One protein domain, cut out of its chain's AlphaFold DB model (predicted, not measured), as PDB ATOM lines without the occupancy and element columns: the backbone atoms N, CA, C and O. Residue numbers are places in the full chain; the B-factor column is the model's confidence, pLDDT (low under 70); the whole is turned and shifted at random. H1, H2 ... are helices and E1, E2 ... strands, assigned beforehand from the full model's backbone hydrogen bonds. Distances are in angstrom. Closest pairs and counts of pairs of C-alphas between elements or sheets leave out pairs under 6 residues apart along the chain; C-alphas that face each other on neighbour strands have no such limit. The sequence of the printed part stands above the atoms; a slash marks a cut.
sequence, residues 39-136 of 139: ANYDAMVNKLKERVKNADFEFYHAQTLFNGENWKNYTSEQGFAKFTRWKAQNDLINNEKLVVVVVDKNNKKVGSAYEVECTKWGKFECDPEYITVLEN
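AT A GLANCE: This is residues 39 to 136 of the 139 residues of an uncharacterized protein of Campylobacter concisus ATCC 51562 (UniProt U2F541). What does the model look like? A strongly twisted sheet of four strands curls round helix H1 on one face, while H2 lies on the opposite face in a small cluster with H3 and H4, H4 only grazing the sheet. What is it built of? The printed part has 98 residues with four named helices and four named strands, in the order H1 E1 H2 H3 H4 E2 E3 E4, and its class is mixed. The sheet's order is E1 - E2 - E3 - E4, all antiparallel. How large is it? It is compact, with a radius of gyration of the C-alphas of 13.6 A, and spans 41 by 31 by 18 A.

HOW THE PARTS SIT: How does the first helix stand to the sheet? H1, residues 39 to 51, is on the sheet of E1, residues 57 to 61, E2, residues 97 to 104, E3, residues 109 to 118, and E4, residues 131 to 135. Its closest C-alphas to E4 are Leu 48 and Val 133, 6.2 A apart. Where are the next helices? H2, residues 62 to 66, has a height over the sheet of 6.5 A, over none of its strands, and only just touches H3, residues 70 to 74, only at the corner, with 3 pairs of C-alphas within 8 A, the closest Leu 65 and Trp 71 at 4.7 A. H2 and H4, residues 77 to 88, only just touch, also with 3 pairs, the closest C-alphas being Ala 62 and Phe 83 at 7.2 A. Which backbone atoms pair? Within hydrogen-bond range are N 60 and O 101 of E1 and E2 at 3.0 A, N 100 and O 114 of the hairpin E2 and E3 at 2.9 A, and N 117 and O 132 of the hairpin E3 and E4 at 2.9 A. E2, E3 and E4 form a meander, each strand the antiparallel neighbour of the one before. Every O i to N i+4 pair is within range in H1, H3 and H4; H2 has 0 of 1, but 2 of 2 O i to N i+3 pairs.

IN THESE COORDINATES: Where do the elements begin and end? H1 begins at C-alpha 39, (498.085, 314.387, 361.789), and E4 ends at C-alpha 135, (478.363, 303.467, 358.460). How long are they? H1 measures 18.5 A, H4 16.3 A, E2 22.7 A and E3 27.0 A; E1 and E4 measure 13.4 A each, H2 8.1 A and H3 6.6 A.

THE WHOLE: What is farthest apart? The C-alphas of Asn 107 and Lys 123 are, at 43.0 A. Is the printed part cut, and which link is long? It has no cut, and the long link is E3 to E4, residues 119 to 130. Where is confidence low? Residues 122 to 124 have pLDDT under 70.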
ATOM      1  N   ALA A  39     497.758 315.787 361.511       85.12
ATOM      2  CA  ALA A  39     498.085 314.387 361.789       85.12
ATOM      3  C   ALA A  39     496.863 313.559 362.238       85.12
ATOM      4  O   ALA A  39     496.694 312.422 361.800       85.12
ATOM      5  N   ASN A  40     495.977 314.133 363.058       84.56
ATOM      6  CA  ASN A  40     494.754 313.448 363.493       84.56
ATOM      7  C   ASN A  40     493.753 313.342 362.353       84.56
ATOM      8  O   ASN A  40     493.104 312.314 362.187       84.56
ATOM      9  N   TYR A  41     493.622 314.424 361.583       87.56
ATOM     10  CA  TYR A  41     492.779 314.437 360.400       87.56
ATOM     11  C   TYR A  41     493.185 313.311 359.442       87.56
ATOM     12  O   TYR A  41     492.350 312.499 359.044       87.56
ATOM     13  N   ASP A  42     494.481 313.199 359.158       89.38
ATOM     14  CA  ASP A  42     495.033 312.155 358.303       89.38
ATOM     15  C   ASP A  42     494.791 310.760 358.894       89.38
ATOM     16  O   ASP A  42     494.390 309.854 358.167       89.38
ATOM     17  N   ALA A  43     494.956 310.578 360.210       89.44
ATOM     18  CA  ALA A  43     494.664 309.310 360.881       89.44
ATOM     19  C   ALA A  43     493.185 308.900 360.744       89.44
ATOM     20  O   ALA A  43     492.893 307.748 360.409       89.44
ATOM     21  N   MET A  44     492.253 309.842 360.931       90.00
ATOM     22  CA  MET A  44     490.812 309.626 360.756       90.00
ATOM     23  C   MET A  44     490.474 309.237 359.313       90.00
ATOM     24  O   MET A  44     489.798 308.235 359.070       90.00
ATOM     25  N   VAL A  45     490.996 309.984 358.338       91.31
ATOM     26  CA  VAL A  45     490.778 309.702 356.913       91.31
ATOM     27  C   VAL A  45     491.404 308.367 356.500       91.31
ATOM     28  O   VAL A  45     490.801 307.619 355.730       91.31
ATOM     29  N   ASN A  46     492.583 308.029 357.021       91.19
ATOM     30  CA  ASN A  46     493.234 306.754 356.734       91.19
ATOM     31  C   ASN A  46     492.421 305.579 357.279       91.19
ATOM     32  O   ASN A  46     492.179 304.629 356.538       91.19
ATOM     33  N   LYS A  47     491.899 305.669 358.508       91.38
ATOM     34  CA  LYS A  47     491.004 304.645 359.073       91.38
ATOM     35  C   LYS A  47     489.748 304.434 358.232       91.38
ATOM     36  O   LYS A  47     489.334 303.295 358.013       91.38
ATOM     37  N   LEU A  48     489.168 305.512 357.706       92.00
ATOM     38  CA  LEU A  48     488.048 305.415 356.773       92.00
ATOM     39  C   LEU A  48     488.436 304.677 355.484       92.00
ATOM     40  O   LEU A  48     487.727 303.761 355.068       92.00
ATOM     41  N   LYS A  49     489.569 305.031 354.869       90.94
ATOM     42  CA  LYS A  49     490.061 304.391 353.636       90.94
ATOM     43  C   LYS A  49     490.459 302.923 353.845       90.94
ATOM     44  O   LYS A  49     490.285 302.106 352.947       90.94
ATOM     45  N   GLU A  50     490.941 302.559 355.032       91.50
ATOM     46  CA  GLU A  50     491.182 301.160 355.413       91.50
ATOM     47  C   GLU A  50     489.879 300.351 355.479       91.50
ATOM     48  O   GLU A  50     489.863 299.168 355.121       91.50
ATOM     49  N   ARG A  51     488.788 300.983 355.935       90.12
ATOM     50  CA  ARG A  51     487.461 300.370 356.055       90.12
ATOM     51  C   ARG A  51     486.746 300.265 354.708       90.12
ATOM     52  O   ARG A  51     486.142 299.232 354.426       90.12
ATOM     53  N   VAL A  52     486.822 301.307 353.886       89.06
ATOM     54  CA  VAL A  52     486.138 301.416 352.591       89.06
ATOM     55  C   VAL A  52     487.159 301.253 351.465       89.06
ATOM     56  O   VAL A  52     487.723 302.222 350.971       89.06
ATOM     57  N   LYS A  53     487.402 300.004 351.047       84.38
ATOM     58  CA  LYS A  53     488.461 299.650 350.079       84.38
ATOM     59  C   LYS A  53     488.049 299.710 348.601       84.38
ATOM     60  O   LYS A  53     488.784 299.223 347.749       84.38
ATOM     61  N   ASN A  54     486.873 300.246 348.284       85.06
ATOM     62  CA  ASN A  54     486.394 300.280 346.904       85.06
ATOM     63  C   ASN A  54     487.041 301.443 346.127       85.06
ATOM     64  O   ASN A  54     486.894 302.601 346.509       85.06
ATOM     65  N   ALA A  55     487.742 301.131 345.034       84.38
ATOM     66  CA  ALA A  55     488.424 302.113 344.189       84.38
ATOM     67  C   ALA A  55     487.463 302.987 343.361       84.38
ATOM     68  O   ALA A  55     487.845 304.084 342.940       84.38
ATOM     69  N   ASP A  56     486.222 302.538 343.167       89.56
ATOM     70  CA  ASP A  56     485.178 303.280 342.448       89.56
ATOM     71  C   ASP A  56     484.533 304.373 343.304       89.56
ATOM     72  O   ASP A  56     483.686 305.130 342.834       89.56
ATOM     73  N   PHE A  57     484.938 304.477 344.567       89.75
ATOM     74  CA  PHE A  57     484.408 305.440 345.510       89.75
ATOM     75  C   PHE A  57     485.340 306.638 345.693       89.75
ATOM     76  O   PHE A  57     486.564 306.515 345.784       89.75
ATOM     77  N   GLU A  58     484.732 307.817 345.769       91.75
ATOM     78  CA  GLU A  58     485.366 309.063 346.182       91.75
ATOM     79  C   GLU A  58     484.805 309.523 347.521       91.75
ATOM     80  O   GLU A  58     483.659 309.245 347.878       91.75
ATOM     81  N   PHE A  59     485.639 310.229 348.276       92.69
ATOM     82  CA  PHE A  59     485.344 310.643 349.637       92.69
ATOM     83  C   PHE A  59     485.294 312.165 349.705       92.69
ATOM     84  O   PHE A  59     486.256 312.839 349.322       92.69
ATOM     85  N   TYR A  60     484.197 312.692 350.238       91.94
ATOM     86  CA  TYR A  60     483.976 314.126 350.381       91.94
ATOM     87  C   TYR A  60     483.423 314.454 351.758       91.94
ATOM     88  O   TYR A  60     482.719 313.656 352.378       91.94
ATOM     89  N   HIS A  61     483.686 315.668 352.223       91.06
ATOM     90  CA  HIS A  61     483.045 316.181 353.429       91.06
ATOM     91  C   HIS A  61     481.535 316.272 353.228       91.06
ATOM     92  O   HIS A  61     481.077 316.911 352.279       91.06
ATOM     93  N   ALA A  62     480.740 315.719 354.146       91.69
ATOM     94  CA  ALA A  62     479.279 315.811 354.071       91.69
ATOM     95  C   ALA A  62     478.776 317.266 354.079       91.69
ATOM     96  O   ALA A  62     477.742 317.580 353.490       91.69
ATOM     97  N   GLN A  63     479.540 318.179 354.691       89.69
ATOM     98  CA  GLN A  63     479.261 319.616 354.685       89.69
ATOM     99  C   GLN A  63     479.169 320.208 353.270       89.69
ATOM    100  O   GLN A  63     478.433 321.170 353.058       89.69
ATOM    101  N   THR A  64     479.853 319.619 352.290       89.31
ATOM    102  CA  THR A  64     479.915 320.141 350.915       89.31
ATOM    103  C   THR A  64     478.615 319.946 350.139       89.31
ATOM    104  O   THR A  64     478.358 320.663 349.176       89.31
ATOM    105  N   LEU A  65     477.732 319.059 350.612       89.94
ATOM    106  CA  LEU A  65     476.374 318.916 350.079       89.94
ATOM    107  C   LEU A  65     475.528 320.183 350.275       89.94
ATOM    108  O   LEU A  65     474.566 320.395 349.541       89.94
ATOM    109  N   PHE A  66     475.884 321.024 351.252       89.25
ATOM    110  CA  PHE A  66     475.218 322.299 351.530       89.25
ATOM    111  C   PHE A  66     475.813 323.477 350.756       89.25
ATOM    112  O   PHE A  66     475.335 324.602 350.914       89.25
ATOM    113  N   ASN A  67     476.871 323.250 349.976       87.81
ATOM    114  CA  ASN A  67     477.416 324.277 349.103       87.81
ATOM    115  C   ASN A  67     476.475 324.394 347.901       87.81
ATOM    116  O   ASN A  67     476.417 323.507 347.054       87.81
ATOM    117  N   GLY A  68     475.675 325.459 347.868       81.75
ATOM    118  CA  GLY A  68     474.622 325.601 346.865       81.75
ATOM    119  C   GLY A  68     473.607 324.453 346.922       81.75
ATOM    120  O   GLY A  68     473.217 323.997 347.998       81.75
ATOM    121  N   GLU A  69     473.174 323.985 345.753       85.56
ATOM    122  CA  GLU A  69     472.214 322.882 345.617       85.56
ATOM    123  C   GLU A  69     472.882 321.554 345.217       85.56
ATOM    124  O   GLU A  69     472.220 320.678 344.659       85.56
ATOM    125  N   ASN A  70     474.179 321.384 345.520       87.62
ATOM    126  CA  ASN A  70     474.953 320.186 345.168       87.62
ATOM    127  C   ASN A  70     474.238 318.893 345.555       87.62
ATOM    128  O   ASN A  70     474.216 317.937 344.783       87.62
ATOM    129  N   TRP A  71     473.606 318.859 346.730       89.94
ATOM    130  CA  TRP A  71     472.878 317.684 347.199       89.94
ATOM    131  C   TRP A  71     471.877 317.125 346.178       89.94
ATOM    132  O   TRP A  71     471.719 315.910 346.138       89.94
ATOM    133  N   LYS A  72     471.263 317.944 345.312       90.56
ATOM    134  CA  LYS A  72     470.325 317.471 344.275       90.56
ATOM    135  C   LYS A  72     470.999 316.552 343.253       90.56
ATOM    136  O   LYS A  72     470.390 315.604 342.756       90.56
ATOM    137  N   ASN A  73     472.275 316.801 342.973       89.12
ATOM    138  CA  ASN A  73     473.065 315.999 342.044       89.12
ATOM    139  C   ASN A  73     473.544 314.699 342.695       89.12
ATOM    140  O   ASN A  73     473.584 313.670 342.024       89.12
ATOM    141  N   TYR A  74     473.795 314.711 344.006       89.19
ATOM    142  CA  TYR A  74     474.479 313.617 344.701       89.19
ATOM    143  C   TYR A  74     473.587 312.744 345.584       89.19
ATOM    144  O   TYR A  74     473.908 311.585 345.824       89.19
ATOM    145  N   THR A  75     472.464 313.237 346.090       90.50
ATOM    146  CA  THR A  75     471.622 312.495 347.037       90.50
ATOM    147  C   THR A  75     470.132 312.766 346.810       90.50
ATOM    148  O   THR A  75     469.751 313.579 345.974       90.50
ATOM    149  N   SER A  76     469.272 312.021 347.503       89.25
ATOM    150  CA  SER A  76     467.821 312.229 347.489       89.25
ATOM    151  C   SER A  76     467.409 313.250 348.551       89.25
ATOM    152  O   SER A  76     468.161 313.506 349.488       89.25
ATOM    153  N   GLU A  77     466.188 313.786 348.472       89.94
ATOM    154  CA  GLU A  77     465.646 314.673 349.519       89.94
ATOM    155  C   GLU A  77     465.674 314.018 350.907       89.94
ATOM    156  O   GLU A  77     466.067 314.641 351.893       89.94
ATOM    157  N   GLN A  78     465.327 312.728 350.983       86.56
ATOM    158  CA  GLN A  78     465.376 311.963 352.230       86.56
ATOM    159  C   GLN A  78     466.811 311.819 352.755       86.56
ATOM    160  O   GLN A  78     467.053 311.979 353.952       86.56
ATOM    161  N   GLY A  79     467.774 311.556 351.865       85.69
ATOM    162  CA  GLY A  79     469.194 311.520 352.217       85.69
ATOM    163  C   GLY A  79     469.685 312.880 352.715       85.69
ATOM    164  O   GLY A  79     470.331 312.968 353.758       85.69
ATOM    165  N   PHE A  80     469.301 313.958 352.035       90.44
ATOM    166  CA  PHE A  80     469.661 315.319 352.416       90.44
ATOM    167  C   PHE A  80     469.066 315.757 353.761       90.44
ATOM    168  O   PHE A  80     469.748 316.410 354.558       90.44
ATOM    169  N   ALA A  81     467.837 315.337 354.074       89.88
ATOM    170  CA  ALA A  81     467.213 315.594 355.370       89.88
ATOM    171  C   ALA A  81     468.041 315.016 356.536       89.88
ATOM    172  O   ALA A  81     468.183 315.662 357.579       89.88
ATOM    173  N   LYS A  82     468.665 313.842 356.346       87.38
ATOM    174  CA  LYS A  82     469.569 313.236 357.339       87.38
ATOM    175  C   LYS A  82     470.794 314.114 357.601       87.38
ATOM    176  O   LYS A  82     471.082 314.427 358.755       87.38
ATOM    177  N   PHE A  83     471.478 314.565 356.549       90.44
ATOM    178  CA  PHE A  83     472.635 315.456 356.693       90.44
ATOM    179  C   PHE A  83     472.248 316.799 357.316       90.44
ATOM    180  O   PHE A  83     473.015 317.363 358.093       90.44
ATOM    181  N   THR A  84     471.053 317.310 357.007       91.69
ATOM    182  CA  THR A  84     470.540 318.569 357.571       91.69
ATOM    183  C   THR A  84     470.378 318.468 359.084       91.69
ATOM    184  O   THR A  84     470.767 319.384 359.809       91.69
ATOM    185  N   ARG A  85     469.885 317.325 359.579       89.94
ATOM    186  CA  ARG A  85     469.802 317.050 361.017       89.94
ATOM    187  C   ARG A  85     471.184 317.041 361.673       89.94
ATOM    188  O   ARG A  85     471.369 317.729 362.670       89.94
ATOM    189  N   TRP A  86     472.157 316.332 361.100       88.56
ATOM    190  CA  TRP A  86     473.529 316.316 361.623       88.56
ATOM    191  C   TRP A  86     474.183 317.702 361.604       88.56
ATOM    192  O   TRP A  86     474.869 318.082 362.551       88.56
ATOM    193  N   LYS A  87     473.924 318.509 360.567       89.06
ATOM    194  CA  LYS A  87     474.390 319.900 360.509       89.06
ATOM    195  C   LYS A  87     473.838 320.730 361.663       89.06
ATOM    196  O   LYS A  87     474.597 321.452 362.302       89.06
ATOM    197  N   ALA A  88     472.539 320.614 361.941       88.31
ATOM    198  CA  ALA A  88     471.892 321.329 363.039       88.31
ATOM    199  C   ALA A  88     472.447 320.933 364.420       88.31
ATOM    200  O   ALA A  88     472.388 321.729 365.352       88.31
ATOM    201  N   GLN A  89     473.012 319.728 364.540       86.88
ATOM    202  CA  GLN A  89     473.656 319.214 365.753       86.88
ATOM    203  C   GLN A  89     475.152 319.560 365.847       86.88
ATOM    204  O   GLN A  89     475.783 319.223 366.841       86.88
ATOM    205  N   ASN A  90     475.722 320.250 364.849       83.19
ATOM    206  CA  ASN A  90     477.166 320.483 364.724       83.19
ATOM    207  C   ASN A  90     477.996 319.178 364.651       83.19
ATOM    208  O   ASN A  90     479.147 319.119 365.089       83.19
ATOM    209  N   ASP A  91     477.406 318.135 364.060       85.44
ATOM    210  CA  ASP A  91     477.973 316.782 363.998       85.44
ATOM    211  C   ASP A  91     478.677 316.466 362.677       85.44
ATOM    212  O   ASP A  91     479.230 315.383 362.540       85.44
ATOM    213  N   LEU A  92     478.658 317.369 361.688       87.50
ATOM    214  CA  LEU A  92     479.279 317.103 360.382       87.50
ATOM    215  C   LEU A  92     480.807 317.175 360.415       87.50
ATOM    216  O   LEU A  92     481.474 316.380 359.757       87.50
ATOM    217  N   ILE A  93     481.353 318.145 361.145       85.50
ATOM    218  CA  ILE A  93     482.787 318.288 361.374       85.50
ATOM    219  C   ILE A  93     482.994 319.056 362.676       85.50
ATOM    220  O   ILE A  93     482.534 320.186 362.833       85.50
ATOM    221  N   ASN A  94     483.687 318.442 363.618       83.06
ATOM    222  CA  ASN A  94     484.117 319.088 364.849       83.06
ATOM    223  C   ASN A  94     485.473 318.514 365.271       83.06
ATOM    224  O   ASN A  94     486.142 317.839 364.492       83.06
ATOM    225  N   ASN A  95     485.926 318.847 366.476       77.12
ATOM    226  CA  ASN A  95     487.213 318.389 366.978       77.12
ATOM    227  C   ASN A  95     487.291 316.864 367.121       77.12
ATOM    228  O   ASN A  95     488.384 316.350 366.979       77.12
ATOM    229  N   GLU A  96     486.187 316.154 367.353       79.94
ATOM    230  CA  GLU A  96     486.175 314.717 367.679       79.94
ATOM    231  C   GLU A  96     485.564 313.841 366.579       79.94
ATOM    232  O   GLU A  96     485.701 312.615 366.611       79.94
ATOM    233  N   LYS A  97     484.880 314.459 365.615       85.44
ATOM    234  CA  LYS A  97     484.055 313.773 364.626       85.44
ATOM    235  C   LYS A  97     484.164 314.393 363.242       85.44
ATOM    236  O   LYS A  97     484.163 315.613 363.075       85.44
ATOM    237  N   LEU A  98     484.161 313.515 362.247       90.12
ATOM    238  CA  LEU A  98     484.118 313.843 360.834       90.12
ATOM    239  C   LEU A  98     483.047 313.005 360.126       90.12
ATOM    240  O   LEU A  98     483.091 311.779 360.165       90.12
ATOM    241  N   VAL A  99     482.121 313.653 359.421       92.06
ATOM    242  CA  VAL A  99     481.149 312.970 358.559       92.06
ATOM    243  C   VAL A  99     481.595 313.057 357.110       92.06
ATOM    244  O   VAL A  99     481.659 314.136 356.513       92.06
ATOM    245  N   VAL A 100     481.849 311.893 356.528       93.38
ATOM    246  CA  VAL A 100     482.282 311.737 355.141       93.38
ATOM    247  C   VAL A 100     481.164 311.102 354.333       93.38
ATOM    248  O   VAL A 100     480.617 310.072 354.720       93.38
ATOM    249  N   VAL A 101     480.836 311.690 353.187       93.38
ATOM    250  CA  VAL A 101     479.999 311.034 352.181       93.38
ATOM    251  C   VAL A 101     480.876 310.317 351.172       93.38
ATOM    252  O   VAL A 101     481.904 310.834 350.735       93.38
ATOM    253  N   VAL A 102     480.452 309.110 350.821       92.56
ATOM    254  CA  VAL A 102     481.091 308.280 349.813       92.56
ATOM    255  C   VAL A 102     480.253 308.341 348.550       92.56
ATOM    256  O   VAL A 102     479.085 307.946 348.562       92.56
ATOM    257  N   VAL A 103     480.846 308.858 347.482       91.75
ATOM    258  CA  VAL A 103     480.206 309.037 346.179       91.75
ATOM    259  C   VAL A 103     480.749 307.991 345.219       91.75
ATOM    260  O   VAL A 103     481.959 307.813 345.104       91.75
ATOM    261  N   ASP A 104     479.851 307.292 344.537       90.31
ATOM    262  CA  ASP A 104     480.204 306.365 343.466       90.31
ATOM    263  C   ASP A 104     480.516 307.147 342.184       90.31
ATOM    264  O   ASP A 104     479.675 307.898 341.679       90.31
ATOM    265  N   LYS A 105     481.731 306.967 341.654       88.44
ATOM    266  CA  LYS A 105     482.214 307.642 340.439       88.44
ATOM    267  C   LYS A 105     481.343 307.352 339.220       88.44
ATOM    268  O   LYS A 105     481.247 308.191 338.330       88.44
ATOM    269  N   ASN A 106     480.713 306.180 339.169       88.69
ATOM    270  CA  ASN A 106     479.987 305.718 337.990       88.69
ATOM    271  C   ASN A 106     478.617 306.385 337.843       88.69
ATOM    272  O   ASN A 106     478.150 306.591 336.725       88.69
ATOM    273  N   ASN A 107     477.957 306.715 338.956       88.81
ATOM    274  CA  ASN A 107     476.607 307.291 338.950       88.81
ATOM    275  C   ASN A 107     476.514 308.664 339.640       88.81
ATOM    276  O   ASN A 107     475.431 309.251 339.666       88.81
ATOM    277  N   LYS A 108     477.627 309.172 340.186       87.62
ATOM    278  CA  LYS A 108     477.713 310.424 340.950       87.62
ATOM    279  C   LYS A 108     476.684 310.511 342.084       87.62
ATOM    280  O   LYS A 108     476.188 311.590 342.396       87.62
ATOM    281  N   LYS A 109     476.330 309.389 342.718       90.19
ATOM    282  CA  LYS A 109     475.433 309.363 343.881       90.19
ATOM    283  C   LYS A 109     476.179 308.980 345.147       90.19
ATOM    284  O   LYS A 109     477.106 308.175 345.133       90.19
ATOM    285  N   VAL A 110     475.731 309.547 346.262       87.56
ATOM    286  CA  VAL A 110     476.129 309.122 347.600       87.56
ATOM    287  C   VAL A 110     475.652 307.687 347.789       87.56
ATOM    288  O   VAL A 110     474.452 307.443 347.907       87.56
ATOM    289  N   GLY A 111     476.593 306.748 347.824       82.19
ATOM    290  CA  GLY A 111     476.309 305.351 348.137       82.19
ATOM    291  C   GLY A 111     476.128 305.140 349.639       82.19
ATOM    292  O   GLY A 111     475.265 304.382 350.073       82.19
ATOM    293  N   SER A 112     476.926 305.834 350.453       87.62
ATOM    294  CA  SER A 112     476.886 305.746 351.916       87.62
ATOM    295  C   SER A 112     477.485 306.993 352.569       87.62
ATOM    296  O   SER A 112     478.199 307.770 351.935       87.62
ATOM    297  N   ALA A 113     477.181 307.198 353.849       91.44
ATOM    298  CA  ALA A 113     477.840 308.190 354.689       91.44
ATOM    299  C   ALA A 113     478.500 307.491 355.872       91.44
ATOM    300  O   ALA A 113     477.935 306.536 356.405       91.44
ATOM    301  N   TYR A 114     479.655 307.983 356.296       92.12
ATOM    302  CA  TYR A 114     480.410 307.450 357.419       92.12
ATOM    303  C   TYR A 114     480.658 308.532 358.456       92.12
ATOM    304  O   TYR A 114     481.034 309.652 358.119       92.12
ATOM    305  N   GLU A 115     480.475 308.167 359.716       91.81
ATOM    306  CA  GLU A 115     480.886 308.950 360.872       91.81
ATOM    307  C   GLU A 115     482.234 308.395 361.326       91.81
ATOM    308  O   GLU A 115     482.343 307.223 361.689       91.81
ATOM    309  N   VAL A 116     483.272 309.215 361.239       90.94
ATOM    310  CA  VAL A 116     484.599 308.912 361.763       90.94
ATOM    311  C   VAL A 116     484.715 309.639 363.092       90.94
ATOM    312  O   VAL A 116     484.787 310.865 363.120       90.94
ATOM    313  N   GLU A 117     484.659 308.890 364.186       89.00
ATOM    314  CA  GLU A 117     484.600 309.422 365.548       89.00
ATOM    315  C   GLU A 117     485.820 308.967 366.334       89.00
ATOM    316  O   GLU A 117     486.201 307.794 366.292       89.00
ATOM    317  N   CYS A 118     486.391 309.871 367.116       85.94
ATOM    318  CA  CYS A 118     487.326 309.493 368.153       85.94
ATOM    319  C   CYS A 118     486.603 309.243 369.471       85.94
ATOM    320  O   CYS A 118     485.922 310.112 370.006       85.94
ATOM    321  N   THR A 119     486.795 308.055 370.029       82.94
ATOM    322  CA  THR A 119     486.114 307.628 371.259       82.94
ATOM    323  C   THR A 119     486.820 308.066 372.542       82.94
ATOM    324  O   THR A 119     486.236 307.985 373.623       82.94
ATOM    325  N   LYS A 120     488.070 308.539 372.446       80.94
ATOM    326  CA  LYS A 120     488.868 308.986 373.590       80.94
ATOM    327  C   LYS A 120     489.749 310.173 373.210       80.94
ATOM    328  O   LYS A 120     490.815 310.004 372.627       80.94
ATOM    329  N   TRP A 121     489.311 311.373 373.588       71.31
ATOM    330  CA  TRP A 121     490.056 312.614 373.378       71.31
ATOM    331  C   TRP A 121     490.893 312.955 374.619       71.31
ATOM    332  O   TRP A 121     490.369 313.018 375.732       71.31
ATOM    333  N   GLY A 122     492.209 313.139 374.467       65.38
ATOM    334  CA  GLY A 122     493.118 313.313 375.605       65.38
ATOM    335  C   GLY A 122     494.355 314.166 375.323       65.38
ATOM    336  O   GLY A 122     494.469 314.829 374.295       65.38
ATOM    337  N   LYS A 123     495.307 314.140 376.270       51.44
ATOM    338  CA  LYS A 123     496.534 314.967 376.303       51.44
ATOM    339  C   LYS A 123     497.445 314.805 375.069       51.44
ATOM    340  O   LYS A 123     498.277 315.675 374.831       51.44
ATOM    341  N   PHE A 124     497.277 313.724 374.305       51.56
ATOM    342  CA  PHE A 124     498.087 313.373 373.134       51.56
ATOM    343  C   PHE A 124     497.285 313.268 371.833       51.56
ATOM    344  O   PHE A 124     497.793 312.712 370.872       51.56
ATOM    345  N   GLU A 125     496.100 313.889 371.761       72.62
ATOM    346  CA  GLU A 125     495.218 313.811 370.587       72.62
ATOM    347  C   GLU A 125     494.549 312.436 370.428       72.62
ATOM    348  O   GLU A 125     494.548 311.646 371.372       72.62
ATOM    349  N   CYS A 126     493.878 312.188 369.299       75.06
ATOM    350  CA  CYS A 126     493.216 310.909 369.063       75.06
ATOM    351  C   CYS A 126     494.192 309.882 368.494       75.06
ATOM    352  O   CYS A 126     494.536 309.948 367.310       75.06
ATOM    353  N   ASP A 127     494.589 308.906 369.309       81.31
ATOM    354  CA  ASP A 127     495.376 307.784 368.805       81.31
ATOM    355  C   ASP A 127     494.559 306.969 367.785       81.31
ATOM    356  O   ASP A 127     493.354 306.759 367.983       81.31
ATOM    357  N   PRO A 128     495.189 306.434 366.721       81.06
ATOM    358  CA  PRO A 128     494.493 305.658 365.694       81.06
ATOM    359  C   PRO A 128     493.684 304.458 366.210       81.06
ATOM    360  O   PRO A 128     492.761 304.018 365.528       81.06
ATOM    361  N   GLU A 129     494.024 303.916 367.384       84.50
ATOM    362  CA  GLU A 129     493.289 302.825 368.045       84.50
ATOM    363  C   GLU A 129     491.920 303.254 368.601       84.50
ATOM    364  O   GLU A 129     491.027 302.419 368.726       84.50
ATOM    365  N   TYR A 130     491.734 304.546 368.900       87.94
ATOM    366  CA  TYR A 130     490.479 305.101 369.423       87.94
ATOM    367  C   TYR A 130     489.574 305.676 368.331       87.94
ATOM    368  O   TYR A 130     488.463 306.127 368.632       87.94
ATOM    369  N   ILE A 131     490.026 305.651 367.073       89.50
ATOM    370  CA  ILE A 131     489.246 306.070 365.911       89.50
ATOM    371  C   ILE A 131     488.299 304.941 365.509       89.50
ATOM    372  O   ILE A 131     488.706 303.817 365.215       89.50
ATOM    373  N   THR A 132     487.020 305.275 365.428       90.62
ATOM    374  CA  THR A 132     485.946 304.388 364.987       90.62
ATOM    375  C   THR A 132     485.320 304.922 363.708       90.62
ATOM    376  O   THR A 132     485.256 306.129 363.493       90.62
ATOM    377  N   VAL A 133     484.884 304.014 362.836       91.56
ATOM    378  CA  VAL A 133     484.246 304.347 361.558       91.56
ATOM    379  C   VAL A 133     482.890 303.656 361.518       91.56
ATOM    380  O   VAL A 133     482.821 302.427 361.458       91.56
ATOM    381  N   LEU A 134     481.821 304.444 361.557       90.06
ATOM    382  CA  LEU A 134     480.440 303.972 361.615       90.06
ATOM    383  C   LEU A 134     479.734 304.278 360.301       90.06
ATOM    384  O   LEU A 134     479.689 305.425 359.861       90.06
ATOM    385  N   GLU A 135     479.150 303.264 359.671       89.06
ATOM    386  CA  GLU A 135     478.363 303.467 358.460       89.06
ATOM    387  C   GLU A 135     476.955 303.936 358.828       89.06
ATOM    388  O   GLU A 135     476.215 303.265 359.549       89.06
ATOM    389  N   ASN A 136     476.546 305.077 358.281       80.94
ATOM    390  CA  ASN A 136     475.199 305.616 358.397       80.94
ATOM    391  C   ASN A 136     474.705 305.814 359.845       80.94
ATOM    392  O   ASN A 136     473.489 305.911 360.036       80.94
TER     393      ASN A 136